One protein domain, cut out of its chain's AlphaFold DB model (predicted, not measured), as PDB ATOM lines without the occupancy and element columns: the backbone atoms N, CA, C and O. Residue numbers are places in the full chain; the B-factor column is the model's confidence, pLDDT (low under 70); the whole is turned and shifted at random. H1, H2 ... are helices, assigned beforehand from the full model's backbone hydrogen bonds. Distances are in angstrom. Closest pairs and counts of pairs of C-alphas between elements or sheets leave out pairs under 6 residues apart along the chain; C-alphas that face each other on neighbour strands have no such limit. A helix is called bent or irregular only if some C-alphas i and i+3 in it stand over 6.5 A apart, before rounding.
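What this domain is: This is residues 343 to 458 of the 467 residues of an uncharacterized protein of Fagus sylvatica (UniProt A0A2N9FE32). Helices cross near the bend of the long helix H6: H1 packs across the arm H6b, and residues 388 to 396 of H4 hold the contacts of H4 with H1 and with both arms of H6. From this crossing the other parts reach out separate ways: the hairpin of H2 and H3 at one end of H1, the far part of H4, of which residues 404 to 407 stick out with 408 and 409, and the arm H6a with little H5 near its start. The printed part has 116 residues with six named helices, H1 to H6 in order, and no named strand: all helix. It is loose, with a radius of gyration of the C-alphas of 16.7 A and spans of 46, 39 and 31 A.

Where its parts are: Find C-alpha 427 at (17.519, 41.945, -58.272), where H6, residues 427 to 456, begins. By its hydrogen bonds it was assigned as one helix, but it is bent: C-alphas 441 and 444 are 6.7 A apart. Its arms are H6a, residues 427 to 441, 21.0 A long, and H6b, residues 444 to 456, 17.8 A long. H1, residues 343 to 360, starts at C-alpha 343 (19.885, 61.465, -40.891) and is 25.4 A long. Next read H2, residues 366 to 374, and H3, residues 376 to 386. H4, residues 388 to 407, runs 31.0 A to C-alpha 407 at (47.092, 43.052, -46.306); it is only just irregular, with C-alphas 399 and 402 6.7 A apart. H5 is residues 418 to 421.

How they stand to each other: H6a and H6b are near each other at a shallow tilt of 34 degrees, only just short of steep. H1 touches H6b at a steep tilt of 44 degrees, the same way; the closest C-alphas are those of Lys 350 and Cys 444, 4.8 A. H4 touches H6a with residues 389 to 396 alone, about perpendicular at 88 degrees, closest at C-alphas of Ser 392 and Gly 441, 4.3 A. H1 touches H3 with residues 356 to 360 alone, closest at C-alphas of Leu 356 and Gly 386, 4.5 A. H2 and H3 form a helical hairpin, closest at C-alphas of Ser 371 and Gly 379, 4.0 A. H5 and H6a touch only at the corner, and only just, with 3 pairs of C-alphas within 8 A; the closest are Phe 420 and Trp 430, 6.3 A. H2 and H6b are apart. Every O i to N i+4 pair is within hydrogen-bond range in H1, H6a and H6b, against 4 of 5 in H2, 6 of 7 in H3 and 11 of 16 in H4; H5 is too short for one.

The domain as a whole: Look at Ala 373 and Gly 409: their C-alphas, 49.9 A apart, are the two farthest apart. The printed part has no cut and no long link; H4 to H5 is short, the others tight. In this model residues 401 to 438 are under 70 in pLDDT.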
ATOM      1  N   ILE A 343      19.659  61.245 -42.325       89.38
ATOM      2  CA  ILE A 343      19.885  61.465 -40.891       89.38
ATOM      3  C   ILE A 343      18.677  60.990 -40.076       89.38
ATOM      4  O   ILE A 343      18.851  60.260 -39.100       89.38
ATOM      5  N   ASP A 344      17.460  61.306 -40.510       87.94
ATOM      6  CA  ASP A 344      16.222  60.882 -39.857       87.94
ATOM      7  C   ASP A 344      16.047  59.368 -39.938       87.94
ATOM      8  O   ASP A 344      15.697  58.740 -38.937       87.94
ATOM      9  N   VAL A 345      16.368  58.755 -41.086       88.94
ATOM     10  CA  VAL A 345      16.361  57.290 -41.227       88.94
ATOM     11  C   VAL A 345      17.342  56.650 -40.242       88.94
ATOM     12  O   VAL A 345      16.991  55.678 -39.569       88.94
ATOM     13  N   LEU A 346      18.564  57.175 -40.120       87.06
ATOM     14  CA  LEU A 346      19.567  56.639 -39.198       87.06
ATOM     15  C   LEU A 346      19.157  56.830 -37.732       87.06
ATOM     16  O   LEU A 346      19.256  55.880 -36.954       87.06
ATOM     17  N   ASN A 347      18.633  58.002 -37.366       88.56
ATOM     18  CA  ASN A 347      18.137  58.285 -36.018       88.56
ATOM     19  C   ASN A 347      16.941  57.398 -35.647       88.56
ATOM     20  O   ASN A 347      16.877  56.876 -34.532       88.56
ATOM     21  N   GLN A 348      16.018  57.175 -36.584       89.50
ATOM     22  CA  GLN A 348      14.893  56.262 -36.401       89.50
ATOM     23  C   GLN A 348      15.377  54.822 -36.177       89.50
ATOM     24  O   GLN A 348      14.986  54.194 -35.194       89.50
ATOM     25  N   ASN A 349      16.277  54.319 -37.028       90.75
ATOM     26  CA  ASN A 349      16.820  52.965 -36.889       90.75
ATOM     27  C   ASN A 349      17.644  52.797 -35.603       90.75
ATOM     28  O   ASN A 349      17.594  51.733 -34.991       90.75
ATOM     29  N   LYS A 350      18.358  53.840 -35.155       91.44
ATOM     30  CA  LYS A 350      19.071  53.828 -33.869       91.44
ATOM     31  C   LYS A 350      18.100  53.658 -32.698       91.44
ATOM     32  O   LYS A 350      18.326  52.806 -31.843       91.44
ATOM     33  N   ARG A 351      16.988  54.408 -32.674       93.12
ATOM     34  CA  ARG A 351      15.948  54.248 -31.638       93.12
ATOM     35  C   ARG A 351      15.342  52.847 -31.644       93.12
ATOM     36  O   ARG A 351      15.177  52.264 -30.578       93.12
ATOM     37  N   TRP A 352      15.058  52.296 -32.827       94.50
ATOM     38  CA  TRP A 352      14.582  50.916 -32.952       94.50
ATOM     39  C   TRP A 352      15.593  49.912 -32.408       94.50
ATOM     40  O   TRP A 352      15.215  49.037 -31.639       94.50
ATOM     41  N   ALA A 353      16.873  50.058 -32.759       93.81
ATOM     42  CA  ALA A 353      17.941  49.202 -32.259       93.81
ATOM     43  C   ALA A 353      17.991  49.193 -30.724       93.81
ATOM     44  O   ALA A 353      17.977  48.117 -30.130       93.81
ATOM     45  N   ILE A 354      17.980  50.370 -30.091       94.00
ATOM     46  CA  ILE A 354      17.996  50.496 -28.626       94.00
ATOM     47  C   ILE A 354      16.754  49.836 -28.021       94.00
ATOM     48  O   ILE A 354      16.885  48.953 -27.178       94.00
ATOM     49  N   GLY A 355      15.555  50.210 -28.480       94.19
ATOM     50  CA  GLY A 355      14.310  49.687 -27.922       94.19
ATOM     51  C   GLY A 355      14.174  48.171 -28.072       94.19
ATOM     52  O   GLY A 355      13.759  47.482 -27.140       94.19
ATOM     53  N   LEU A 356      14.551  47.620 -29.227       96.50
ATOM     54  CA  LEU A 356      14.492  46.179 -29.463       96.50
ATOM     55  C   LEU A 356      15.445  45.425 -28.531       96.50
ATOM     56  O   LEU A 356      15.028  44.425 -27.947       96.50
ATOM     57  N   LEU A 357      16.665  45.939 -28.327       95.75
ATOM     58  CA  LEU A 357      17.620  45.373 -27.371       95.75
ATOM     59  C   LEU A 357      17.105  45.461 -25.927       95.75
ATOM     60  O   LEU A 357      17.255  44.490 -25.186       95.75
ATOM     61  N   GLU A 358      16.431  46.552 -25.541       95.38
ATOM     62  CA  GLU A 358      15.763  46.649 -24.233       95.38
ATOM     63  C   GLU A 358      14.771  45.499 -24.030       95.38
ATOM     64  O   GLU A 358      14.769  44.876 -22.971       95.38
ATOM     65  N   VAL A 359      13.977  45.147 -25.051       95.88
ATOM     66  CA  VAL A 359      13.074  43.986 -24.975       95.88
ATOM     67  C   VAL A 359      13.852  42.668 -24.988       95.88
ATOM     68  O   VAL A 359      13.562  41.784 -24.177       95.88
ATOM     69  N   GLY A 360      14.837  42.530 -25.878       95.69
ATOM     70  CA  GLY A 360      15.661  41.331 -26.046       95.69
ATOM     71  C   GLY A 360      16.412  40.930 -24.776       95.69
ATOM     72  O   GLY A 360      16.517  39.750 -24.470       95.69
ATOM     73  N   PHE A 361      16.862  41.892 -23.981       94.94
ATOM     74  CA  PHE A 361      17.574  41.644 -22.725       94.94
ATOM     75  C   PHE A 361      16.720  41.899 -21.473       94.94
ATOM     76  O   PHE A 361      17.228  41.892 -20.354       94.94
ATOM     77  N   SER A 362      15.407  42.088 -21.631       94.56
ATOM     78  CA  SER A 362      14.485  42.211 -20.499       94.56
ATOM     79  C   SER A 362      14.185  40.863 -19.828       94.56
ATOM     80  O   SER A 362      14.402  39.779 -20.383       94.56
ATOM     81  N   LYS A 363      13.526  40.919 -18.659       94.56
ATOM     82  CA  LYS A 363      12.901  39.743 -18.022       94.56
ATOM     83  C   LYS A 363      11.875  39.024 -18.909       94.56
ATOM     84  O   LYS A 363      11.537  37.878 -18.641       94.56
ATOM     85  N   TYR A 364      11.378  39.686 -19.953       95.12
ATOM     86  CA  TYR A 364      10.433  39.123 -20.913       95.12
ATOM     87  C   TYR A 364      11.098  38.817 -22.255       95.12
ATOM     88  O   TYR A 364      10.444  38.921 -23.289       95.12
ATOM     89  N   ASN A 365      12.382  38.458 -22.267       95.56
ATOM     90  CA  ASN A 365      13.103  38.184 -23.506       95.56
ATOM     91  C   ASN A 365      12.383  37.136 -24.397       95.56
ATOM     92  O   ASN A 365      11.857  36.140 -23.883       95.56
ATOM     93  N   PRO A 366      12.374  37.318 -25.731       97.00
ATOM     94  CA  PRO A 366      11.675  36.409 -26.644       97.00
ATOM     95  C   PRO A 366      12.189  34.963 -26.655       97.00
ATOM     96  O   PRO A 366      11.408  34.050 -26.908       97.00
ATOM     97  N   ILE A 367      13.479  34.737 -26.370       96.38
ATOM     98  CA  ILE A 367      14.104  33.405 -26.464       96.38
ATOM     99  C   ILE A 367      13.585  32.466 -25.377       96.38
ATOM    100  O   ILE A 367      13.284  31.314 -25.674       96.38
ATOM    101  N   THR A 368      13.475  32.941 -24.137       96.19
ATOM    102  CA  THR A 368      13.027  32.120 -23.003       96.19
ATOM    103  C   THR A 368      11.545  32.348 -22.731       96.19
ATOM    104  O   THR A 368      10.734  31.484 -23.057       96.19
ATOM    105  N   PHE A 369      11.176  33.528 -22.224       97.44
ATOM    106  CA  PHE A 369       9.795  33.870 -21.880       97.44
ATOM    107  C   PHE A 369       8.861  33.744 -23.093       97.44
ATOM    108  O   PHE A 369       7.826  33.085 -23.016       97.44
ATOM    109  N   GLY A 370       9.244  34.324 -24.235       96.75
ATOM    110  CA  GLY A 370       8.427  34.295 -25.451       96.75
ATOM    111  C   GLY A 370       8.233  32.885 -26.012       96.75
ATOM    112  O   GLY A 370       7.110  32.503 -26.343       96.75
ATOM    113  N   SER A 371       9.301  32.085 -26.069       96.62
ATOM    114  CA  SER A 371       9.232  30.688 -26.519       96.62
ATOM    115  C   SER A 371       8.407  29.805 -25.588       96.62
ATOM    116  O   SER A 371       7.706  28.918 -26.070       96.62
ATOM    117  N   GLN A 372       8.464  30.039 -24.275       97.06
ATOM    118  CA  GLN A 372       7.620  29.333 -23.308       97.06
ATOM    119  C   GLN A 372       6.142  29.689 -23.492       97.06
ATOM    120  O   GLN A 372       5.295  28.800 -23.470       97.06
ATOM    121  N   ALA A 373       5.830  30.967 -23.717       96.94
ATOM    122  CA  ALA A 373       4.454  31.439 -23.832       96.94
ATOM    123  C   ALA A 373       3.794  31.108 -25.185       96.94
ATOM    124  O   ALA A 373       2.615  30.770 -25.236       96.94
ATOM    125  N   MET A 374       4.536  31.213 -26.292       95.44
ATOM    126  CA  MET A 374       3.983  31.141 -27.657       95.44
ATOM    127  C   MET A 374       4.508  29.958 -28.483       95.44
ATOM    128  O   MET A 374       4.115  29.781 -29.638       95.44
ATOM    129  N   GLY A 375       5.420  29.168 -27.921       95.19
ATOM    130  CA  GLY A 375       6.157  28.125 -28.623       95.19
ATOM    131  C   GLY A 375       7.453  28.631 -29.279       95.19
ATOM    132  O   GLY A 375       7.598  29.820 -29.582       95.19
ATOM    133  N   PRO A 376       8.405  27.721 -29.553       94.25
ATOM    134  CA  PRO A 376       9.779  28.073 -29.919       94.25
ATOM    135  C   PRO A 376       9.896  28.815 -31.254       94.25
ATOM    136  O   PRO A 376      10.705  29.728 -31.375       94.25
ATOM    137  N   LEU A 377       9.076  28.477 -32.256       93.75
ATOM    138  CA  LEU A 377       9.120  29.162 -33.553       93.75
ATOM    139  C   LEU A 377       8.679  30.625 -33.443       93.75
ATOM    140  O   LEU A 377       9.321  31.498 -34.013       93.75
ATOM    141  N   MET A 378       7.614  30.899 -32.685       93.81
ATOM    142  CA  MET A 378       7.132  32.267 -32.490       93.81
ATOM    143  C   MET A 378       8.084  33.063 -31.588       93.81
ATOM    144  O   MET A 378       8.382  34.216 -31.887       93.81
ATOM    145  N   GLY A 379       8.613  32.445 -30.525       96.00
ATOM    146  CA  GLY A 379       9.641  33.059 -29.680       96.00
ATOM    147  C   GLY A 379      10.881  33.472 -30.478       96.00
ATOM    148  O   GLY A 379      11.324  34.617 -30.380       96.00
ATOM    149  N   LEU A 380      11.381  32.593 -31.355       95.44
ATOM    150  CA  LEU A 380      12.488  32.896 -32.267       95.44
ATOM    151  C   LEU A 380      12.133  33.963 -33.316       95.44
ATOM    152  O   LEU A 380      12.975  34.807 -33.621       95.44
ATOM    153  N   ALA A 381      10.900  33.978 -33.826       94.88
ATOM    154  CA  ALA A 381      10.439  35.001 -34.764       94.88
ATOM    155  C   ALA A 381      10.424  36.399 -34.123       94.88
ATOM    156  O   ALA A 381      10.831  37.371 -34.751       94.88
ATOM    157  N   TYR A 382      10.031  36.511 -32.852       96.50
ATOM    158  CA  TYR A 382      10.173  37.760 -32.100       96.50
ATOM    159  C   TYR A 382      11.647  38.060 -31.775       96.50
ATOM    160  O   TYR A 382      12.095  39.198 -31.911       96.50
ATOM    161  N   ALA A 383      12.453  37.047 -31.438       96.38
ATOM    162  CA  ALA A 383      13.887  37.224 -31.201       96.38
ATOM    163  C   ALA A 383      14.623  37.805 -32.426       96.38
ATOM    164  O   ALA A 383      15.540  38.607 -32.255       96.38
ATOM    165  N   TYR A 384      14.189  37.484 -33.652       94.31
ATOM    166  CA  TYR A 384      14.723  38.090 -34.879       94.31
ATOM    167  C   TYR A 384      14.758  39.624 -34.794       94.31
ATOM    168  O   TYR A 384      15.782  40.230 -35.132       94.31
ATOM    169  N   SER A 385      13.660  40.236 -34.344       92.88
ATOM    170  CA  SER A 385      13.553  41.685 -34.166       92.88
ATOM    171  C   SER A 385      14.237  42.131 -32.876       92.88
ATOM    172  O   SER A 385      15.039  43.056 -32.912       92.88
ATOM    173  N   GLY A 386      13.998  41.446 -31.751       94.44
ATOM    174  CA  GLY A 386      14.556  41.821 -30.442       94.44
ATOM    175  C   GLY A 386      16.088  41.930 -30.408       94.44
ATOM    176  O   GLY A 386      16.632  42.773 -29.709       94.44
ATOM    177  N   TYR A 387      16.798  41.135 -31.209       94.69
ATOM    178  CA  TYR A 387      18.265  41.166 -31.280       94.69
ATOM    179  C   TYR A 387      18.798  41.701 -32.611       94.69
ATOM    180  O   TYR A 387      19.931  41.416 -33.003       94.69
ATOM    181  N   TRP A 388      17.988  42.465 -33.343       89.44
ATOM    182  CA  TRP A 388      18.322  42.909 -34.693       89.44
ATOM    183  C   TRP A 388      19.649  43.672 -34.774       89.44
ATOM    184  O   TRP A 388      20.461  43.398 -35.656       89.44
ATOM    185  N   ALA A 389      19.913  44.550 -33.808       92.00
ATOM    186  CA  ALA A 389      21.118  45.373 -33.760       92.00
ATOM    187  C   ALA A 389      22.420  44.574 -33.563       92.00
ATOM    188  O   ALA A 389      23.494  45.070 -33.913       92.00
ATOM    189  N   MET A 390      22.348  43.325 -33.076       90.38
ATOM    190  CA  MET A 390      23.533  42.469 -32.929       90.38
ATOM    191  C   MET A 390      24.202  42.161 -34.275       90.38
ATOM    192  O   MET A 390      25.371  41.801 -34.284       90.38
ATOM    193  N   TRP A 391      23.509  42.370 -35.407       83.56
ATOM    194  CA  TRP A 391      24.085  42.310 -36.760       83.56
ATOM    195  C   TRP A 391      25.273  43.235 -36.983       83.56
ATOM    196  O   TRP A 391      26.127  42.941 -37.817       83.56
ATOM    197  N   SER A 392      25.339  44.340 -36.245       87.94
ATOM    198  CA  SER A 392      26.471  45.260 -36.323       87.94
ATOM    199  C   SER A 392      27.802  44.572 -36.022       87.94
ATOM    200  O   SER A 392      28.788  44.884 -36.679       87.94
ATOM    201  N   ILE A 393      27.830  43.604 -35.098       88.94
ATOM    202  CA  ILE A 393      29.048  42.897 -34.686       88.94
ATOM    203  C   ILE A 393      29.655  42.104 -35.854       88.94
ATOM    204  O   ILE A 393      30.767  42.445 -36.265       88.94
ATOM    205  N   PRO A 394      28.966  41.097 -36.436       87.56
ATOM    206  CA  PRO A 394      29.540  40.317 -37.517       87.56
ATOM    207  C   PRO A 394      29.792  41.162 -38.760       87.56
ATOM    208  O   PRO A 394      30.823  40.980 -39.395       87.56
ATOM    209  N   ILE A 395      28.922  42.128 -39.083       82.94
ATOM    210  CA  ILE A 395      29.157  43.029 -40.220       82.94
ATOM    211  C   ILE A 395      30.445  43.815 -40.017       82.94
ATOM    212  O   ILE A 395      31.251  43.879 -40.933       82.94
ATOM    213  N   THR A 396      30.663  44.390 -38.836       82.56
ATOM    214  CA  THR A 396      31.879  45.162 -38.552       82.56
ATOM    215  C   THR A 396      33.105  44.257 -38.638       82.56
ATOM    216  O   THR A 396      34.052  44.573 -39.349       82.56
ATOM    217  N   ILE A 397      33.062  43.082 -38.005       82.88
ATOM    218  CA  ILE A 397      34.144  42.090 -38.047       82.88
ATOM    219  C   ILE A 397      34.470  41.705 -39.502       82.88
ATOM    220  O   ILE A 397      35.602  41.869 -39.952       82.88
ATOM    221  N   TYR A 398      33.476  41.271 -40.277       76.94
ATOM    222  CA  TYR A 398      33.641  40.863 -41.673       76.94
ATOM    223  C   TYR A 398      33.865  42.023 -42.650       76.94
ATOM    224  O   TYR A 398      34.285  41.780 -43.774       76.94
ATOM    225  N   ALA A 399      33.626  43.271 -42.251       72.94
ATOM    226  CA  ALA A 399      33.945  44.450 -43.051       72.94
ATOM    227  C   ALA A 399      35.377  44.946 -42.844       72.94
ATOM    228  O   ALA A 399      35.805  45.790 -43.623       72.94
ATOM    229  N   PHE A 400      36.098  44.470 -41.823       72.38
ATOM    230  CA  PHE A 400      37.516  44.783 -41.608       72.38
ATOM    231  C   PHE A 400      38.426  43.573 -41.852       72.38
ATOM    232  O   PHE A 400      39.580  43.742 -42.252       72.38
ATOM    233  N   ILE A 401      37.924  42.350 -41.645       67.12
ATOM    234  CA  ILE A 401      38.710  41.123 -41.810       67.12
ATOM    235  C   ILE A 401      39.215  40.920 -43.244       67.12
ATOM    236  O   ILE A 401      40.398  40.642 -43.368       67.12
ATOM    237  N   PRO A 402      38.431  41.070 -44.327       59.34
ATOM    238  CA  PRO A 402      38.930  40.905 -45.693       59.34
ATOM    239  C   PRO A 402      40.029  41.902 -46.065       59.34
ATOM    240  O   PRO A 402      40.935  41.544 -46.801       59.34
ATOM    241  N   GLN A 403      39.996  43.127 -45.539       63.34
ATOM    242  CA  GLN A 403      41.007  44.163 -45.760       63.34
ATOM    243  C   GLN A 403      42.281  43.850 -44.972       63.34
ATOM    244  O   GLN A 403      43.379  43.940 -45.516       63.34
ATOM    245  N   LEU A 404      42.138  43.406 -43.718       57.88
ATOM    246  CA  LEU A 404      43.246  42.891 -42.908       57.88
ATOM    247  C   LEU A 404      43.826  41.597 -43.500       57.88
ATOM    248  O   LEU A 404      45.031  41.382 -43.438       57.88
ATOM    249  N   ALA A 405      42.996  40.749 -44.101       52.34
ATOM    250  CA  ALA A 405      43.393  39.505 -44.742       52.34
ATOM    251  C   ALA A 405      44.027  39.753 -46.118       52.34
ATOM    252  O   ALA A 405      44.996  39.083 -46.441       52.34
ATOM    253  N   LEU A 406      43.582  40.756 -46.883       49.03
ATOM    254  CA  LEU A 406      44.228  41.225 -48.118       49.03
ATOM    255  C   LEU A 406      45.621  41.799 -47.848       49.03
ATOM    256  O   LEU A 406      46.556  41.476 -48.573       49.03
ATOM    257  N   LEU A 407      45.782  42.578 -46.773       55.00
ATOM    258  CA  LEU A 407      47.092  43.052 -46.306       55.00
ATOM    259  C   LEU A 407      48.016  41.903 -45.853       55.00
ATOM    260  O   LEU A 407      49.231  42.072 -45.855       55.00
ATOM    261  N   ASN A 408      47.452  40.738 -45.504       52.34
ATOM    262  CA  ASN A 408      48.166  39.548 -45.023       52.34
ATOM    263  C   ASN A 408      48.062  38.320 -45.967       52.34
ATOM    264  O   ASN A 408      48.424  37.214 -45.573       52.34
ATOM    265  N   GLY A 409      47.582  38.488 -47.207       41.31
ATOM    266  CA  GLY A 409      47.560  37.451 -48.251       41.31
ATOM    267  C   GLY A 409      46.535  36.304 -48.132       41.31
ATOM    268  O   GLY A 409      46.787  35.240 -48.693       41.31
ATOM    269  N   VAL A 410      45.390  36.463 -47.454       40.16
ATOM    270  CA  VAL A 410      44.374  35.392 -47.286       40.16
ATOM    271  C   VAL A 410      42.997  35.802 -47.833       40.16
ATOM    272  O   VAL A 410      42.511  36.899 -47.578       40.16
ATOM    273  N   THR A 411      42.343  34.909 -48.584       32.03
ATOM    274  CA  THR A 411      41.023  35.115 -49.216       32.03
ATOM    275  C   THR A 411      39.899  34.437 -48.432       32.03
ATOM    276  O   THR A 411      40.033  33.278 -48.044       32.03
ATOM    277  N   ILE A 412      38.771  35.136 -48.208       39.47
ATOM    278  CA  ILE A 412      37.616  34.574 -47.488       39.47
ATOM    279  C   ILE A 412      36.255  35.036 -48.082       39.47
ATOM    280  O   ILE A 412      35.940  36.223 -48.073       39.47
ATOM    281  N   PHE A 413      35.467  34.038 -48.517       39.44
ATOM    282  CA  PHE A 413      33.996  33.929 -48.702       39.44
ATOM    283  C   PHE A 413      33.256  34.230 -50.043       39.44
ATOM    284  O   PHE A 413      33.599  35.171 -50.760       39.44
ATOM    285  N   PRO A 414      32.179  33.444 -50.353       39.50
ATOM    286  CA  PRO A 414      31.198  33.657 -51.433       39.50
ATOM    287  C   PRO A 414      29.836  34.247 -50.955       39.50
ATOM    288  O   PRO A 414      29.637  34.484 -49.767       39.50
ATOM    289  N   LYS A 415      28.903  34.505 -51.898       37.22
ATOM    290  CA  LYS A 415      27.642  35.287 -51.753       37.22
ATOM    291  C   LYS A 415      26.349  34.442 -51.850       37.22
ATOM    292  O   LYS A 415      26.293  33.537 -52.676       37.22
ATOM    293  N   ASP A 416      25.292  34.850 -51.130       45.12
ATOM    294  CA  ASP A 416      23.918  34.290 -51.157       45.12
ATOM    295  C   ASP A 416      22.926  35.221 -51.908       45.12
ATOM    296  O   ASP A 416      22.671  36.335 -51.459       45.12
ATOM    297  N   PHE A 417      22.352  34.785 -53.044       45.38
ATOM    298  CA  PHE A 417      21.480  35.592 -53.941       45.38
ATOM    299  C   PHE A 417      20.054  35.027 -54.136       45.38
ATOM    300  O   PHE A 417      19.132  35.751 -54.506       45.38
ATOM    301  N   LEU A 418      19.848  33.730 -53.887       46.50
ATOM    302  CA  LEU A 418      18.677  32.987 -54.374       46.50
ATOM    303  C   LEU A 418      17.373  33.275 -53.595       46.50
ATOM    304  O   LEU A 418      16.287  33.242 -54.170       46.50
ATOM    305  N   ASP A 419      17.472  33.626 -52.312       50.69
ATOM    306  CA  ASP A 419      16.325  33.778 -51.403       50.69
ATOM    307  C   ASP A 419      15.423  34.987 -51.700       50.69
ATOM    308  O   ASP A 419      14.224  34.950 -51.429       50.69
ATOM    309  N   PHE A 420      15.979  36.073 -52.239       48.03
ATOM    310  CA  PHE A 420      15.230  37.318 -52.446       48.03
ATOM    311  C   PHE A 420      14.330  37.265 -53.684       48.03
ATOM    312  O   PHE A 420      13.241  37.839 -53.700       48.03
ATOM    313  N   LEU A 421      14.760  36.518 -54.705       51.72
ATOM    314  CA  LEU A 421      14.001  36.314 -55.939       51.72
ATOM    315  C   LEU A 421      12.755  35.445 -55.709       51.72
ATOM    316  O   LEU A 421      11.721  35.675 -56.330       51.72
ATOM    317  N   LEU A 422      12.818  34.489 -54.775       50.53
ATOM    318  CA  LEU A 422      11.718  33.557 -54.484       50.53
ATOM    319  C   LEU A 422      10.522  34.208 -53.763       50.53
ATOM    320  O   LEU A 422       9.429  33.644 -53.766       50.53
ATOM    321  N   VAL A 423      10.703  35.397 -53.177       54.50
ATOM    322  CA  VAL A 423       9.637  36.180 -52.515       54.50
ATOM    323  C   VAL A 423       9.079  37.276 -53.448       54.50
ATOM    324  O   VAL A 423       8.312  38.130 -53.022       54.50
ATOM    325  N   GLY A 424       9.436  37.254 -54.739       56.03
ATOM    326  CA  GLY A 424       8.959  38.223 -55.735       56.03
ATOM    327  C   GLY A 424       9.697  39.566 -55.719       56.03
ATOM    328  O   GLY A 424       9.255  40.519 -56.356       56.03
ATOM    329  N   GLY A 425      10.823  39.663 -55.005       58.47
ATOM    330  CA  GLY A 425      11.674  40.846 -55.013       58.47
ATOM    331  C   GLY A 425      12.511  40.950 -56.293       58.47
ATOM    332  O   GLY A 425      12.902  39.947 -56.886       58.47
ATOM    333  N   THR A 426      12.826  42.172 -56.728       69.38
ATOM    334  CA  THR A 426      13.698  42.393 -57.894       69.38
ATOM    335  C   THR A 426      15.179  42.321 -57.511       69.38
ATOM    336  O   THR A 426      15.562  42.673 -56.396       69.38
ATOM    337  N   VAL A 427      16.048  41.945 -58.457       63.84
ATOM    338  CA  VAL A 427      17.519  41.945 -58.272       63.84
ATOM    339  C   VAL A 427      18.032  43.301 -57.781       63.84
ATOM    340  O   VAL A 427      18.892  43.377 -56.907       63.84
ATOM    341  N   GLN A 428      17.473  44.384 -58.321       62.84
ATOM    342  CA  GLN A 428      17.826  45.742 -57.922       62.84
ATOM    343  C   GLN A 428      17.394  46.043 -56.484       62.84
ATOM    344  O   GLN A 428      18.160  46.639 -55.733       62.84
ATOM    345  N   SER A 429      16.194  45.614 -56.082       59.78
ATOM    346  CA  SER A 429      15.711  45.780 -54.710       59.78
ATOM    347  C   SER A 429      16.559  44.977 -53.719       59.78
ATOM    348  O   SER A 429      16.945  45.529 -52.692       59.78
ATOM    349  N   TRP A 430      16.967  43.753 -54.073       61.03
ATOM    350  CA  TRP A 430      17.902  42.960 -53.269       61.03
ATOM    351  C   TRP A 430      19.231  43.684 -53.086       61.03
ATOM    352  O   TRP A 430      19.705  43.856 -51.968       61.03
ATOM    353  N   TRP A 431      19.827  44.137 -54.192       61.62
ATOM    354  CA  TRP A 431      21.112  44.827 -54.169       61.62
ATOM    355  C   TRP A 431      21.044  46.123 -53.356       61.62
ATOM    356  O   TRP A 431      21.967  46.446 -52.609       61.62
ATOM    357  N   ASN A 432      19.938  46.859 -53.465       64.69
ATOM    358  CA  ASN A 432      19.687  48.040 -52.649       64.69
ATOM    359  C   ASN A 432      19.598  47.683 -51.164       64.69
ATOM    360  O   ASN A 432      20.276  48.328 -50.370       64.69
ATOM    361  N   ASP A 433      18.847  46.638 -50.809       63.06
ATOM    362  CA  ASP A 433      18.723  46.170 -49.429       63.06
ATOM    363  C   ASP A 433      20.097  45.787 -48.860       63.06
ATOM    364  O   ASP A 433      20.511  46.337 -47.841       63.06
ATOM    365  N   GLN A 434      20.877  44.961 -49.570       63.38
ATOM    366  CA  GLN A 434      22.232  44.573 -49.151       63.38
ATOM    367  C   GLN A 434      23.149  45.785 -48.920       63.38
ATOM    368  O   GLN A 434      23.852  45.854 -47.911       63.38
ATOM    369  N   ARG A 435      23.126  46.782 -49.816       67.19
ATOM    370  CA  ARG A 435      23.891  48.028 -49.628       67.19
ATOM    371  C   ARG A 435      23.425  48.799 -48.399       67.19
ATOM    372  O   ARG A 435      24.256  49.269 -47.625       67.19
ATOM    373  N   THR A 436      22.117  48.910 -48.191       66.69
ATOM    374  CA  THR A 436      21.555  49.569 -47.011       66.69
ATOM    375  C   THR A 436      21.951  48.847 -45.723       66.69
ATOM    376  O   THR A 436      22.288  49.515 -44.747       66.69
ATOM    377  N   TRP A 437      22.007  47.514 -45.713       63.75
ATOM    378  CA  TRP A 437      22.520  46.739 -44.579       63.75
ATOM    379  C   TRP A 437      23.985  47.035 -44.272       63.75
ATOM    380  O   TRP A 437      24.322  47.265 -43.110       63.75
ATOM    381  N   MET A 438      24.835  47.104 -45.300       68.19
ATOM    382  CA  MET A 438      26.247  47.467 -45.139       68.19
ATOM    383  C   MET A 438      26.443  48.900 -44.628       68.19
ATOM    384  O   MET A 438      27.458  49.181 -44.002       68.19
ATOM    385  N   ILE A 439      25.476  49.799 -44.843       73.31
ATOM    386  CA  ILE A 439      25.493  51.156 -44.277       73.31
ATOM    387  C   ILE A 439      24.991  51.145 -42.828       73.31
ATOM    388  O   ILE A 439      25.638  51.714 -41.953       73.31
ATOM    389  N   ARG A 440      23.851  50.496 -42.549       72.62
ATOM    390  CA  ARG A 440      23.207  50.485 -41.220       72.62
ATOM    391  C   ARG A 440      24.011  49.722 -40.166       72.62
ATOM    392  O   ARG A 440      24.090  50.173 -39.026       72.62
ATOM    393  N   GLY A 441      24.624  48.600 -40.553       74.81
ATOM    394  CA  GLY A 441      25.424  47.735 -39.679       74.81
ATOM    395  C   GLY A 441      26.504  48.483 -38.886       74.81
ATOM    396  O   GLY A 441      26.397  48.536 -37.661       74.81
ATOM    397  N   PRO A 442      27.502  49.101 -39.546       78.75
ATOM    398  CA  PRO A 442      28.576  49.839 -38.879       78.75
ATOM    399  C   PRO A 442      28.158  51.233 -38.377       78.75
ATOM    400  O   PRO A 442      28.972  51.922 -37.771       78.75
ATOM    401  N   SER A 443      26.918  51.675 -38.629       83.31
ATOM    402  CA  SER A 443      26.413  52.981 -38.190       83.31
ATOM    403  C   SER A 443      25.330  52.840 -37.118       83.31
ATOM    404  O   SER A 443      25.643  52.594 -35.956       83.31
ATOM    405  N   CYS A 444      24.052  53.003 -37.464       81.38
ATOM    406  CA  CYS A 444      22.960  53.111 -36.501       81.38
ATOM    407  C   CYS A 444      22.793  51.868 -35.616       81.38
ATOM    408  O   CYS A 444      22.435  52.020 -34.451       81.38
ATOM    409  N   TYR A 445      23.092  50.661 -36.113       83.38
ATOM    410  CA  TYR A 445      23.037  49.456 -35.278       83.38
ATOM    411  C   TYR A 445      24.203  49.377 -34.301       83.38
ATOM    412  O   TYR A 445      23.980  49.045 -33.141       83.38
ATOM    413  N   LEU A 446      25.420  49.710 -34.742       86.69
ATOM    414  CA  LEU A 446      26.590  49.731 -33.869       86.69
ATOM    415  C   LEU A 446      26.434  50.794 -32.777       86.69
ATOM    416  O   LEU A 446      26.584  50.487 -31.597       86.69
ATOM    417  N   PHE A 447      26.054  52.021 -33.148       87.38
ATOM    418  CA  PHE A 447      25.803  53.093 -32.182       87.38
ATOM    419  C   PHE A 447      24.631  52.768 -31.255       87.38
ATOM    420  O   PHE A 447      24.743  52.993 -30.055       87.38
ATOM    421  N   GLY A 448      23.540  52.192 -31.773       84.31
ATOM    422  CA  GLY A 448      22.415  51.752 -30.946       84.31
ATOM    423  C   GLY A 448      22.803  50.651 -29.953       84.31
ATOM    424  O   GLY A 448      22.390  50.702 -28.798       84.31
ATOM    425  N   LEU A 449      23.641  49.693 -30.367       89.12
ATOM    426  CA  LEU A 449      24.173  48.649 -29.491       89.12
ATOM    427  C   LEU A 449      25.081  49.231 -28.401       89.12
ATOM    428  O   LEU A 449      24.919  48.890 -27.233       89.12
ATOM    429  N   ILE A 450      26.007  50.124 -28.764       88.31
ATOM    430  CA  ILE A 450      26.893  50.797 -27.804       88.31
ATOM    431  C   ILE A 450      26.071  51.616 -26.803       88.31
ATOM    432  O   ILE A 450      26.284  51.498 -25.602       88.31
ATOM    433  N   GLU A 451      25.108  52.408 -27.276       87.81
ATOM    434  CA  GLU A 451      24.248  53.239 -26.427       87.81
ATOM    435  C   GLU A 451      23.418  52.383 -25.460       87.81
ATOM    436  O   GLU A 451      23.375  52.670 -24.263       87.81
ATOM    437  N   TYR A 452      22.851  51.272 -25.940       89.19
ATOM    438  CA  TYR A 452      22.175  50.293 -25.090       89.19
ATOM    439  C   TYR A 452      23.109  49.692 -24.021       89.19
ATOM    440  O   TYR A 452      22.731  49.611 -22.849       89.19
ATOM    441  N   LEU A 453      24.330  49.290 -24.392       88.38
ATOM    442  CA  LEU A 453      25.304  48.732 -23.448       88.38
ATOM    443  C   LEU A 453      25.693  49.759 -22.382       88.38
ATOM    444  O   LEU A 453      25.658  49.437 -21.197       88.38
ATOM    445  N   LEU A 454      25.984  51.001 -22.788       87.12
ATOM    446  CA  LEU A 454      26.300  52.113 -21.883       87.12
ATOM    447  C   LEU A 454      25.144  52.427 -20.925       87.12
ATOM    448  O   LEU A 454      25.386  52.708 -19.750       87.12
ATOM    449  N   LYS A 455      23.894  52.363 -21.402       85.56
ATOM    450  CA  LYS A 455      22.694  52.515 -20.566       85.56
ATOM    451  C   LYS A 455      22.566  51.369 -19.562       85.56
ATOM    452  O   LYS A 455      22.306  51.607 -18.387       85.56
ATOM    453  N   SER A 456      22.804  50.135 -19.999       83.44
ATOM    454  CA  SER A 456      22.663  48.931 -19.167       83.44
ATOM    455  C   SER A 456      23.658  48.880 -18.004       83.44
ATOM    456  O   SER A 456      23.340  48.338 -16.949       83.44
ATOM    457  N   ILE A 457      24.842  49.479 -18.170       86.25
ATOM    458  CA  ILE A 457      25.862  49.618 -17.114       86.25
ATOM    459  C   ILE A 457      25.764  50.946 -16.339       86.25
ATOM    460  O   ILE A 457      26.634  51.246 -15.526       86.25
ATOM    461  N   GLY A 458      24.722  51.751 -16.582       80.44
ATOM    462  CA  GLY A 458      24.443  52.991 -15.848       80.44
ATOM    463  C   GLY A 458      25.337  54.189 -16.199       80.44
ATOM    464  O   GLY A 458      25.306  55.190 -15.487       80.44
TER     465      GLY A 458